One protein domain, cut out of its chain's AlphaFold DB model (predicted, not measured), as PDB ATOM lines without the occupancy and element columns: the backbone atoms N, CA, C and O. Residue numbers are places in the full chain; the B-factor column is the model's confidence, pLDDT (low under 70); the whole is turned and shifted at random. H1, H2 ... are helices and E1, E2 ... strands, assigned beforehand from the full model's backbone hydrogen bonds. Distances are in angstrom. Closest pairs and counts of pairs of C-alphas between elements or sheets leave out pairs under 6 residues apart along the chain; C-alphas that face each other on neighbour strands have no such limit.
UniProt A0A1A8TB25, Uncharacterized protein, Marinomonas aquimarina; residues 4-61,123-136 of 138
ATOM      1  N   THR A   4     -25.873  28.266  26.800       93.12
ATOM      2  CA  THR A   4     -24.932  27.205  26.438       93.12
ATOM      3  C   THR A   4     -24.310  27.509  25.081       93.12
ATOM      4  O   THR A   4     -24.906  28.195  24.251       93.12
ATOM      5  N   PHE A   5     -23.116  26.974  24.828       92.25
ATOM      6  CA  PHE A   5     -22.497  27.073  23.505       92.25
ATOM      7  C   PHE A   5     -23.437  26.560  22.398       92.25
ATOM      8  O   PHE A   5     -23.544  27.188  21.352       92.25
ATOM      9  N   SER A   6     -24.166  25.466  22.654       91.62
ATOM     10  CA  SER A   6     -25.122  24.897  21.694       91.62
ATOM     11  C   SER A   6     -26.282  25.844  21.378       91.62
ATOM     12  O   SER A   6     -26.759  25.852  20.245       91.62
ATOM     13  N   ASP A   7     -26.737  26.636  22.354       93.25
ATOM     14  CA  ASP A   7     -27.803  27.618  22.128       93.25
ATOM     15  C   ASP A   7     -27.300  28.742  21.216       93.25
ATOM     16  O   ASP A   7     -27.976  29.128  20.264       93.25
ATOM     17  N   ILE A   8     -26.080  29.228  21.471       93.75
ATOM     18  CA  ILE A   8     -25.443  30.275  20.662       93.75
ATOM     19  C   ILE A   8     -25.188  29.774  19.238       93.75
ATOM     20  O   ILE A   8     -25.492  30.478  18.281       93.75
ATOM     21  N   GLU A   9     -24.676  28.553  19.086       93.62
ATOM     22  CA  GLU A   9     -24.462  27.934  17.777       93.62
ATOM     23  C   GLU A   9     -25.769  27.836  16.986       93.62
ATOM     24  O   GLU A   9     -25.829  28.307  15.851       93.62
ATOM     25  N   SER A  10     -26.837  27.334  17.610       93.00
ATOM     26  CA  SER A  10     -28.163  27.239  16.983       93.00
ATOM     27  C   SER A  10     -28.678  28.607  16.523       93.00
ATOM     28  O   SER A  10     -29.239  28.738  15.434       93.00
ATOM     29  N   ALA A  11     -28.447  29.645  17.323       93.88
ATOM     30  CA  ALA A  11     -28.831  31.009  16.996       93.88
ATOM     31  C   ALA A  11     -28.023  31.602  15.833       93.88
ATOM     32  O   ALA A  11     -28.598  32.215  14.935       93.88
ATOM     33  N   VAL A  12     -26.716  31.345  15.773       93.56
ATOM     34  CA  VAL A  12     -25.877  31.718  14.624       93.56
ATOM     35  C   VAL A  12     -26.350  31.008  13.351       93.56
ATOM     36  O   VAL A  12     -26.403  31.612  12.276       93.56
ATOM     37  N   GLU A  13     -26.729  29.730  13.436       91.38
ATOM     38  CA  GLU A  13     -27.279  28.991  12.294       91.38
ATOM     39  C   GLU A  13     -28.622  29.549  11.816       91.38
ATOM     40  O   GLU A  13     -28.847  29.638  10.603       91.38
ATOM     41  N   PHE A  14     -29.480  29.966  12.748       91.38
ATOM     42  CA  PHE A  14     -30.743  30.632  12.449       91.38
ATOM     43  C   PHE A  14     -30.516  31.929  11.662       91.38
ATOM     44  O   PHE A  14     -31.002  32.044  10.536       91.38
ATOM     45  N   VAL A  15     -29.679  32.837  12.178       92.50
ATOM     46  CA  VAL A  15     -29.328  34.105  11.505       92.50
ATOM     47  C   VAL A  15     -28.745  33.852  10.112       92.50
ATOM     48  O   VAL A  15     -29.115  34.491   9.129       92.50
ATOM     49  N   SER A  16     -27.875  32.846   9.991       89.25
ATOM     50  CA  SER A  16     -27.249  32.474   8.713       89.25
ATOM     51  C   SER A  16     -28.236  31.965   7.665       89.25
ATOM     52  O   SER A  16     -27.989  32.103   6.466       89.25
ATOM     53  N   SER A  17     -29.319  31.329   8.108       85.38
ATOM     54  CA  SER A  17     -30.334  30.732   7.236       85.38
ATOM     55  C   SER A  17     -31.386  31.746   6.785       85.38
ATOM     56  O   SER A  17     -32.052  31.515   5.777       85.38
ATOM     57  N   GLY A  18     -31.497  32.867   7.498       79.62
ATOM     58  CA  GLY A  18     -32.485  33.919   7.284       79.62
ATOM     59  C   GLY A  18     -32.279  34.834   6.088       79.62
ATOM     60  O   GLY A  18     -33.086  35.732   5.880       79.62
ATOM     61  N   ASP A  19     -31.186  34.682   5.333       76.81
ATOM     62  CA  ASP A  19     -30.817  35.582   4.221       76.81
ATOM     63  C   ASP A  19     -30.814  37.079   4.622       76.81
ATOM     64  O   ASP A  19     -31.103  37.960   3.816       76.81
ATOM     65  N   GLY A  20     -30.500  37.367   5.893       77.25
ATOM     66  CA  GLY A  20     -30.502  38.718   6.467       77.25
ATOM     67  C   GLY A  20     -31.853  39.213   7.000       77.25
ATOM     68  O   GLY A  20     -31.938  40.367   7.404       77.25
ATOM     69  N   MET A  21     -32.888  38.368   7.000       83.38
ATOM     70  CA  MET A  21     -34.212  38.664   7.571       83.38
ATOM     71  C   MET A  21     -34.422  38.054   8.962       83.38
ATOM     72  O   MET A  21     -35.343  38.456   9.668       83.38
ATOM     73  N   SER A  22     -33.569  37.101   9.345       91.00
ATOM     74  CA  SER A  22     -33.576  36.485  10.668       91.00
ATOM     75  C   SER A  22     -32.479  37.091  11.534       91.00
ATOM     76  O   SER A  22     -31.310  37.108  11.145       91.00
ATOM     77  N   GLU A  23     -32.838  37.522  12.733       92.81
ATOM     78  CA  GLU A  23     -31.929  38.053  13.741       92.81
ATOM     79  C   GLU A  23     -32.043  37.229  15.027       92.81
ATOM     80  O   GLU A  23     -33.087  36.654  15.338       92.81
ATOM     81  N   ALA A  24     -30.968  37.177  15.804       94.19
ATOM     82  CA  ALA A  24     -30.997  36.595  17.135       94.19
ATOM     83  C   ALA A  24     -30.257  37.506  18.110       94.19
ATOM     84  O   ALA A  24     -29.272  38.144  17.746       94.19
ATOM     85  N   TYR A  25     -30.725  37.569  19.352       94.94
ATOM     86  CA  TYR A  25     -30.178  38.445  20.382       94.94
ATOM     87  C   TYR A  25     -29.938  37.662  21.663       94.94
ATOM     88  O   TYR A  25     -30.842  36.987  22.147       94.94
ATOM     89  N   VAL A  26     -28.747  37.783  22.245       94.94
ATOM     90  CA  VAL A  26     -28.416  37.193  23.546       94.94
ATOM     91  C   VAL A  26     -28.489  38.247  24.648       94.94
ATOM     92  O   VAL A  26     -27.882  39.312  24.550       94.94
ATOM     93  N   ASP A  27     -29.218  37.951  25.721       94.44
ATOM     94  CA  ASP A  27     -29.180  38.724  26.960       94.44
ATOM     95  C   ASP A  27     -27.964  38.306  27.789       94.44
ATOM     96  O   ASP A  27     -27.937  37.229  28.388       94.44
ATOM     97  N   ILE A  28     -26.965  39.180  27.884       91.88
ATOM     98  CA  ILE A  28     -25.727  38.898  28.624       91.88
ATOM     99  C   ILE A  28     -25.929  38.748  30.140       91.88
ATOM    100  O   ILE A  28     -25.035  38.263  30.831       91.88
ATOM    101  N   GLN A  29     -27.073  39.170  30.691       90.44
ATOM    102  CA  GLN A  29     -27.369  39.036  32.121       90.44
ATOM    103  C   GLN A  29     -27.985  37.679  32.460       90.44
ATOM    104  O   GLN A  29     -27.713  37.125  33.528       90.44
ATOM    105  N   THR A  30     -28.843  37.164  31.579       90.38
ATOM    106  CA  THR A  30     -29.648  35.960  31.838       90.38
ATOM    107  C   THR A  30     -29.236  34.756  30.998       90.38
ATOM    108  O   THR A  30     -29.588  33.630  31.351       90.38
ATOM    109  N   GLY A  31     -28.498  34.980  29.909       89.19
ATOM    110  CA  GLY A  31     -28.185  33.974  28.903       89.19
ATOM    111  C   GLY A  31     -29.371  33.579  28.022       89.19
ATOM    112  O   GLY A  31     -29.267  32.591  27.306       89.19
ATOM    113  N   ALA A  32     -30.502  34.289  28.098       92.50
ATOM    114  CA  ALA A  32     -31.635  34.043  27.215       92.50
ATOM    115  C   ALA A  32     -31.297  34.481  25.785       92.50
ATOM    116  O   ALA A  32     -30.649  35.511  25.596       92.50
ATOM    117  N   ILE A  33     -31.746  33.708  24.798       93.75
ATOM    118  CA  ILE A  33     -31.630  34.054  23.381       93.75
ATOM    119  C   ILE A  33     -33.031  34.299  22.833       93.75
ATOM    120  O   ILE A  33     -33.929  33.500  23.082       93.75
ATOM    121  N   PHE A  34     -33.194  35.400  22.109       93.62
ATOM    122  CA  PHE A  34     -34.436  35.811  21.467       93.62
ATOM    123  C   PHE A  34     -34.263  35.743  19.959       93.62
ATOM    124  O   PHE A  34     -33.293  36.296  19.437       93.62
ATOM    125  N   TYR A  35     -35.195  35.090  19.272       92.69
ATOM    126  CA  TYR A  35     -35.180  34.941  17.825       92.69
ATOM    127  C   TYR A  35     -36.198  35.901  17.212       92.69
ATOM    128  O   TYR A  35     -37.349  35.965  17.640       92.69
ATOM    129  N   VAL A  36     -35.777  36.662  16.207       90.19
ATOM    130  CA  VAL A  36     -36.616  37.640  15.514       90.19
ATOM    131  C   VAL A  36     -36.609  37.308  14.031       90.19
ATOM    132  O   VAL A  36     -35.559  37.292  13.398       90.19
ATOM    133  N   ASP A  37     -37.783  37.038  13.475       87.12
ATOM    134  CA  ASP A  37     -38.003  36.861  12.040       87.12
ATOM    135  C   ASP A  37     -39.489  37.106  11.741       87.12
ATOM    136  O   ASP A  37     -40.334  36.929  12.621       87.12
ATOM    137  N   ASP A  38     -39.826  37.464  10.501       78.94
ATOM    138  CA  ASP A  38     -41.207  37.628  10.033       78.94
ATOM    139  C   ASP A  38     -42.089  36.383  10.270       78.94
ATOM    140  O   ASP A  38     -43.315  36.497  10.353       78.94
ATOM    141  N   VAL A  39     -41.493  35.186  10.355       75.69
ATOM    142  CA  VAL A  39     -42.205  33.921  10.599       75.69
ATOM    143  C   VAL A  39     -42.171  33.445  12.053       75.69
ATOM    144  O   VAL A  39     -42.860  32.478  12.384       75.69
ATOM    145  N   VAL A  40     -41.371  34.073  12.918       76.69
ATOM    146  CA  VAL A  40     -41.214  33.662  14.318       76.69
ATOM    147  C   VAL A  40     -42.170  34.468  15.199       76.69
ATOM    148  O   VAL A  40     -42.005  35.665  15.397       76.69
ATOM    149  N   GLU A  41     -43.171  33.793  15.769       73.62
ATOM    150  CA  GLU A  41     -44.113  34.370  16.743       73.62
ATOM    151  C   GLU A  41     -43.575  34.271  18.188       73.62
ATOM    152  O   GLU A  41     -44.285  33.844  19.100       73.62
ATOM    153  N   GLU A  42     -42.299  34.596  18.412       80.44
ATOM    154  CA  GLU A  42     -41.705  34.591  19.753       80.44
ATOM    155  C   GLU A  42     -41.882  35.960  20.426       80.44
ATOM    156  O   GLU A  42     -41.641  37.008  19.826       80.44
ATOM    157  N   GLU A  43     -42.334  35.967  21.684       81.38
ATOM    158  CA  GLU A  43     -42.446  37.206  22.451       81.38
ATOM    159  C   GLU A  43     -41.052  37.707  22.834       81.38
ATOM    160  O   GLU A  43     -40.361  37.112  23.664       81.38
ATOM    161  N   VAL A  44     -40.659  38.837  22.247       89.94
ATOM    162  CA  VAL A  44     -39.408  39.518  22.577       89.94
ATOM    163  C   VAL A  44     -39.632  40.684  23.545       89.94
ATOM    164  O   VAL A  44     -40.705  41.294  23.544       89.94
ATOM    165  N   PRO A  45     -38.637  41.027  24.382       90.88
ATOM    166  CA  PRO A  45     -38.706  42.192  25.256       90.88
ATOM    167  C   PRO A  45     -38.966  43.490  24.475       90.88
ATOM    168  O   PRO A  45     -38.352  43.726  23.437       90.88
ATOM    169  N   GLU A  46     -39.822  44.374  24.999       88.94
ATOM    170  CA  GLU A  46     -40.102  45.675  24.363       88.94
ATOM    171  C   GLU A  46     -38.845  46.562  24.264       88.94
ATOM    172  O   GLU A  46     -38.728  47.371  23.349       88.94
ATOM    173  N   ASP A  47     -37.886  46.385  25.180       91.94
ATOM    174  CA  ASP A  47     -36.618  47.117  25.231       91.94
ATOM    175  C   ASP A  47     -35.472  46.431  24.462       91.94
ATOM    176  O   ASP A  47     -34.324  46.861  24.595       91.94
ATOM    177  N   LEU A  48     -35.751  45.389  23.661       91.44
ATOM    178  CA  LEU A  48     -34.734  44.573  22.979       91.44
ATOM    179  C   LEU A  48     -33.722  45.419  22.188       91.44
ATOM    180  O   LEU A  48     -32.516  45.244  22.337       91.44
ATOM    181  N   TYR A  49     -34.214  46.369  21.389       90.25
ATOM    182  CA  TYR A  49     -33.380  47.221  20.532       90.25
ATOM    183  C   TYR A  49     -32.818  48.458  21.244       90.25
ATOM    184  O   TYR A  49     -31.959  49.154  20.704       90.25
ATOM    185  N   GLU A  50     -33.316  48.770  22.441       90.31
ATOM    186  CA  GLU A  50     -32.951  49.979  23.185       90.31
ATOM    187  C   GLU A  50     -31.914  49.698  24.277       90.31
ATOM    188  O   GLU A  50     -31.193  50.599  24.715       90.31
ATOM    189  N   ASN A  51     -31.831  48.447  24.730       92.19
ATOM    190  CA  ASN A  51     -31.037  48.062  25.881       92.19
ATOM    191  C   ASN A  51     -29.764  47.312  25.473       92.19
ATOM    192  O   ASN A  51     -29.806  46.208  24.941       92.19
ATOM    193  N   SER A  52     -28.607  47.872  25.833       89.88
ATOM    194  CA  SER A  52     -27.285  47.327  25.502       89.88
ATOM    195  C   SER A  52     -26.951  45.983  26.165       89.88
ATOM    196  O   SER A  52     -25.867  45.456  25.934       89.88
ATOM    197  N   ARG A  53     -27.818  45.447  27.037       92.69
ATOM    198  CA  ARG A  53     -27.669  44.074  27.553       92.69
ATOM    199  C   ARG A  53     -27.946  43.015  26.486       92.69
ATOM    200  O   ARG A  53     -27.488  41.886  26.635       92.69
ATOM    201  N   TYR A  54     -28.716  43.370  25.461       94.56
ATOM    202  CA  TYR A  54     -29.036  42.492  24.351       94.56
ATOM    203  C   TYR A  54     -28.006  42.706  23.253       94.56
ATOM    204  O   TYR A  54     -27.888  43.799  22.700       94.56
ATOM    205  N   ILE A  55     -27.233  41.669  22.960       94.62
ATOM    206  CA  ILE A  55     -26.225  41.703  21.905       94.62
ATOM    207  C   ILE A  55     -26.747  40.884  20.729       94.62
ATOM    208  O   ILE A  55     -27.126  39.727  20.902       94.62
ATOM    209  N   SER A  56     -26.772  41.492  19.544       94.50
ATOM    210  CA  SER A  56     -27.127  40.804  18.300       94.50
ATOM    211  C   SER A  56     -26.074  39.744  17.971       94.50
ATOM    212  O   SER A  56     -24.876  40.031  17.982       94.50
ATOM    213  N   LEU A  57     -26.523  38.519  17.715       94.12
ATOM    214  CA  LEU A  57     -25.683  37.393  17.339       94.12
ATOM    215  C   LEU A  57     -25.364  37.442  15.836       94.12
ATOM    216  O   LEU A  57     -26.254  37.709  15.025       94.12
ATOM    217  N   PRO A  58     -24.110  37.161  15.449       93.44
ATOM    218  CA  PRO A  58     -23.673  37.224  14.062       93.44
ATOM    219  C   PRO A  58     -24.187  36.029  13.251       93.44
ATOM    220  O   PRO A  58     -24.412  34.943  13.787       93.44
ATOM    221  N   GLY A  59     -24.289  36.188  11.931       91.50
ATOM    222  CA  GLY A  59     -24.380  35.052  11.018       91.50
ATOM    223  C   GLY A  59     -23.001  34.456  10.707       91.50
ATOM    224  O   GLY A  59     -21.956  35.044  10.979       91.50
ATOM    225  N   LYS A  60     -22.974  33.300  10.034       88.62
ATOM    226  CA  LYS A  60     -21.744  32.644   9.550       88.62
ATOM    227  C   LYS A  60     -20.907  33.581   8.671       88.62
ATOM    228  O   LYS A  60     -19.683  33.565   8.750       88.62
ATOM    229  N   TYR A  61     -21.549  34.425   7.864       85.31
ATOM    230  CA  TYR A  61     -20.844  35.406   7.036       85.31
ATOM    231  C   TYR A  61     -20.153  36.494   7.865       85.31
ATOM    232  O   TYR A  61     -19.020  36.850   7.548       85.31
ATOM    233  N   ILE A 123     -17.295  31.458  16.864       94.06
ATOM    234  CA  ILE A 123     -18.306  31.743  17.895       94.06
ATOM    235  C   ILE A 123     -17.636  32.051  19.236       94.06
ATOM    236  O   ILE A 123     -18.027  33.001  19.917       94.06
ATOM    237  N   ILE A 124     -16.634  31.258  19.630       93.38
ATOM    238  CA  ILE A 124     -15.905  31.457  20.888       93.38
ATOM    239  C   ILE A 124     -15.193  32.810  20.883       93.38
ATOM    240  O   ILE A 124     -15.313  33.555  21.857       93.38
ATOM    241  N   GLU A 125     -14.478  33.131  19.805       94.00
ATOM    242  CA  GLU A 125     -13.781  34.407  19.641       94.00
ATOM    243  C   GLU A 125     -14.765  35.575  19.725       94.00
ATOM    244  O   GLU A 125     -14.599  36.462  20.562       94.00
ATOM    245  N   TRP A 126     -15.867  35.513  18.976       95.25
ATOM    246  CA  TRP A 126     -16.896  36.546  19.005       95.25
ATOM    247  C   TRP A 126     -17.499  36.733  20.404       95.25
ATOM    248  O   TRP A 126     -17.661  37.866  20.867       95.25
ATOM    249  N   CYS A 127     -17.791  35.641  21.121       93.44
ATOM    250  CA  CYS A 127     -18.310  35.727  22.487       93.44
ATOM    251  C   CYS A 127     -17.304  36.400  23.431       93.44
ATOM    252  O   CYS A 127     -17.696  37.200  24.282       93.44
ATOM    253  N   GLN A 128     -16.010  36.103  23.285       92.50
ATOM    254  CA  GLN A 128     -14.949  36.715  24.084       92.50
ATOM    255  C   GLN A 128     -14.805  38.211  23.790       92.50
ATOM    256  O   GLN A 128     -14.737  39.008  24.727       92.50
ATOM    257  N   GLU A 129     -14.812  38.608  22.516       93.50
ATOM    258  CA  GLU A 129     -14.730  40.014  22.103       93.50
ATOM    259  C   GLU A 129     -15.923  40.839  22.606       93.50
ATOM    260  O   GLU A 129     -15.759  41.979  23.051       93.50
ATOM    261  N   ASN A 130     -17.120  40.246  22.609       91.25
ATOM    262  CA  ASN A 130     -18.363  40.906  23.011       91.25
ATOM    263  C   ASN A 130     -18.718  40.710  24.494       91.25
ATOM    264  O   ASN A 130     -19.754  41.191  24.948       91.25
ATOM    265  N   ASN A 131     -17.847  40.060  25.276       91.56
ATOM    266  CA  ASN A 131     -18.067  39.744  26.694       91.56
ATOM    267  C   ASN A 131     -19.389  38.993  26.952       91.56
ATOM    268  O   ASN A 131     -20.050  39.205  27.970       91.56
ATOM    269  N   VAL A 132     -19.770  38.112  26.029       91.62
ATOM    270  CA  VAL A 132     -20.969  37.280  26.128       91.62
ATOM    271  C   VAL A 132     -20.635  36.050  26.975       91.62
ATOM    272  O   VAL A 132     -19.795  35.239  26.575       91.62
ATOM    273  N   PRO A 133     -21.252  35.879  28.159       90.06
ATOM    274  CA  PRO A 133     -21.002  34.714  28.991       90.06
ATOM    275  C   PRO A 133     -21.683  33.480  28.394       90.06
ATOM    276  O   PRO A 133     -22.900  33.457  28.212       90.06
ATOM    277  N   PHE A 134     -20.909  32.421  28.174       91.38
ATOM    278  CA  PHE A 134     -21.419  31.131  27.723       91.38
ATOM    279  C   PHE A 134     -20.837  29.984  28.551       91.38
ATOM    280  O   PHE A 134     -19.771  30.107  29.156       91.38
ATOM    281  N   SER A 135     -21.543  28.857  28.578       91.19
ATOM    282  CA  SER A 135     -21.053  27.611  29.168       91.19
ATOM    283  C   SER A 135     -20.910  26.520  28.114       91.19
ATOM    284  O   SER A 135     -21.830  26.287  27.328       91.19
ATOM    285  N   GLU A 136     -19.796  25.793  28.142       80.19
ATOM    286  CA  GLU A 136     -19.683  24.513  27.447       80.19
ATOM    287  C   GLU A 136     -20.538  23.495  28.212       80.19
ATOM    288  O   GLU A 136     -20.191  23.087  29.320       80.19
TER     289      GLU A 136
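What this domain is: This is residues 4 to 61 and 123 to 136 of the 138 residues of an uncharacterized protein of Marinomonas aquimarina (UniProt A0A1A8TB25). A small three-stranded sheet has helix H1 over one face, in two layers; short helix H2 lies off to the side, and residues 37 to 53 loop from E2 to E3. The 72 printed residues, mixed in class with under half in named elements, run H1, E1, E2, E3, H2; the antiparallel sheet's order is E2 - E1 - E3. It is compact, radius of gyration of the C-alphas 11.5 A, spanning 29 by 26 by 17 A.

Where its parts are: H1, residues 5 to 17, runs 18.4 A from C-alpha 5 at (-22.497, 27.073, 23.505). E1 is residues 23 to 27, 13.5 A; E2, 33 to 36; E3, 54 to 56. H2, residues 123 to 129, ends at C-alpha 129 (-14.730, 40.014, 22.103).

How they stand to each other: H1, height over the sheet 9.3 A, runs along the strands; its closest C-alphas to E1 are Val 15 and Glu 23, 5.2 A. In hairpin E1 and E2, N 25 and O 34 are 2.9 A apart; in antiparallel E1 and E3, N 26 and O 55, 2.9 A. H2 is not on the sheet. Every O i to N i+4 pair in H1 and H2 is within hydrogen-bond range.

The domain as a whole: Residues 62 to 122 are not printed, C-alphas 61 and 123 lying 11.7 A apart. The E2 to E3 link is long. No printed residue is under 70 in pLDDT.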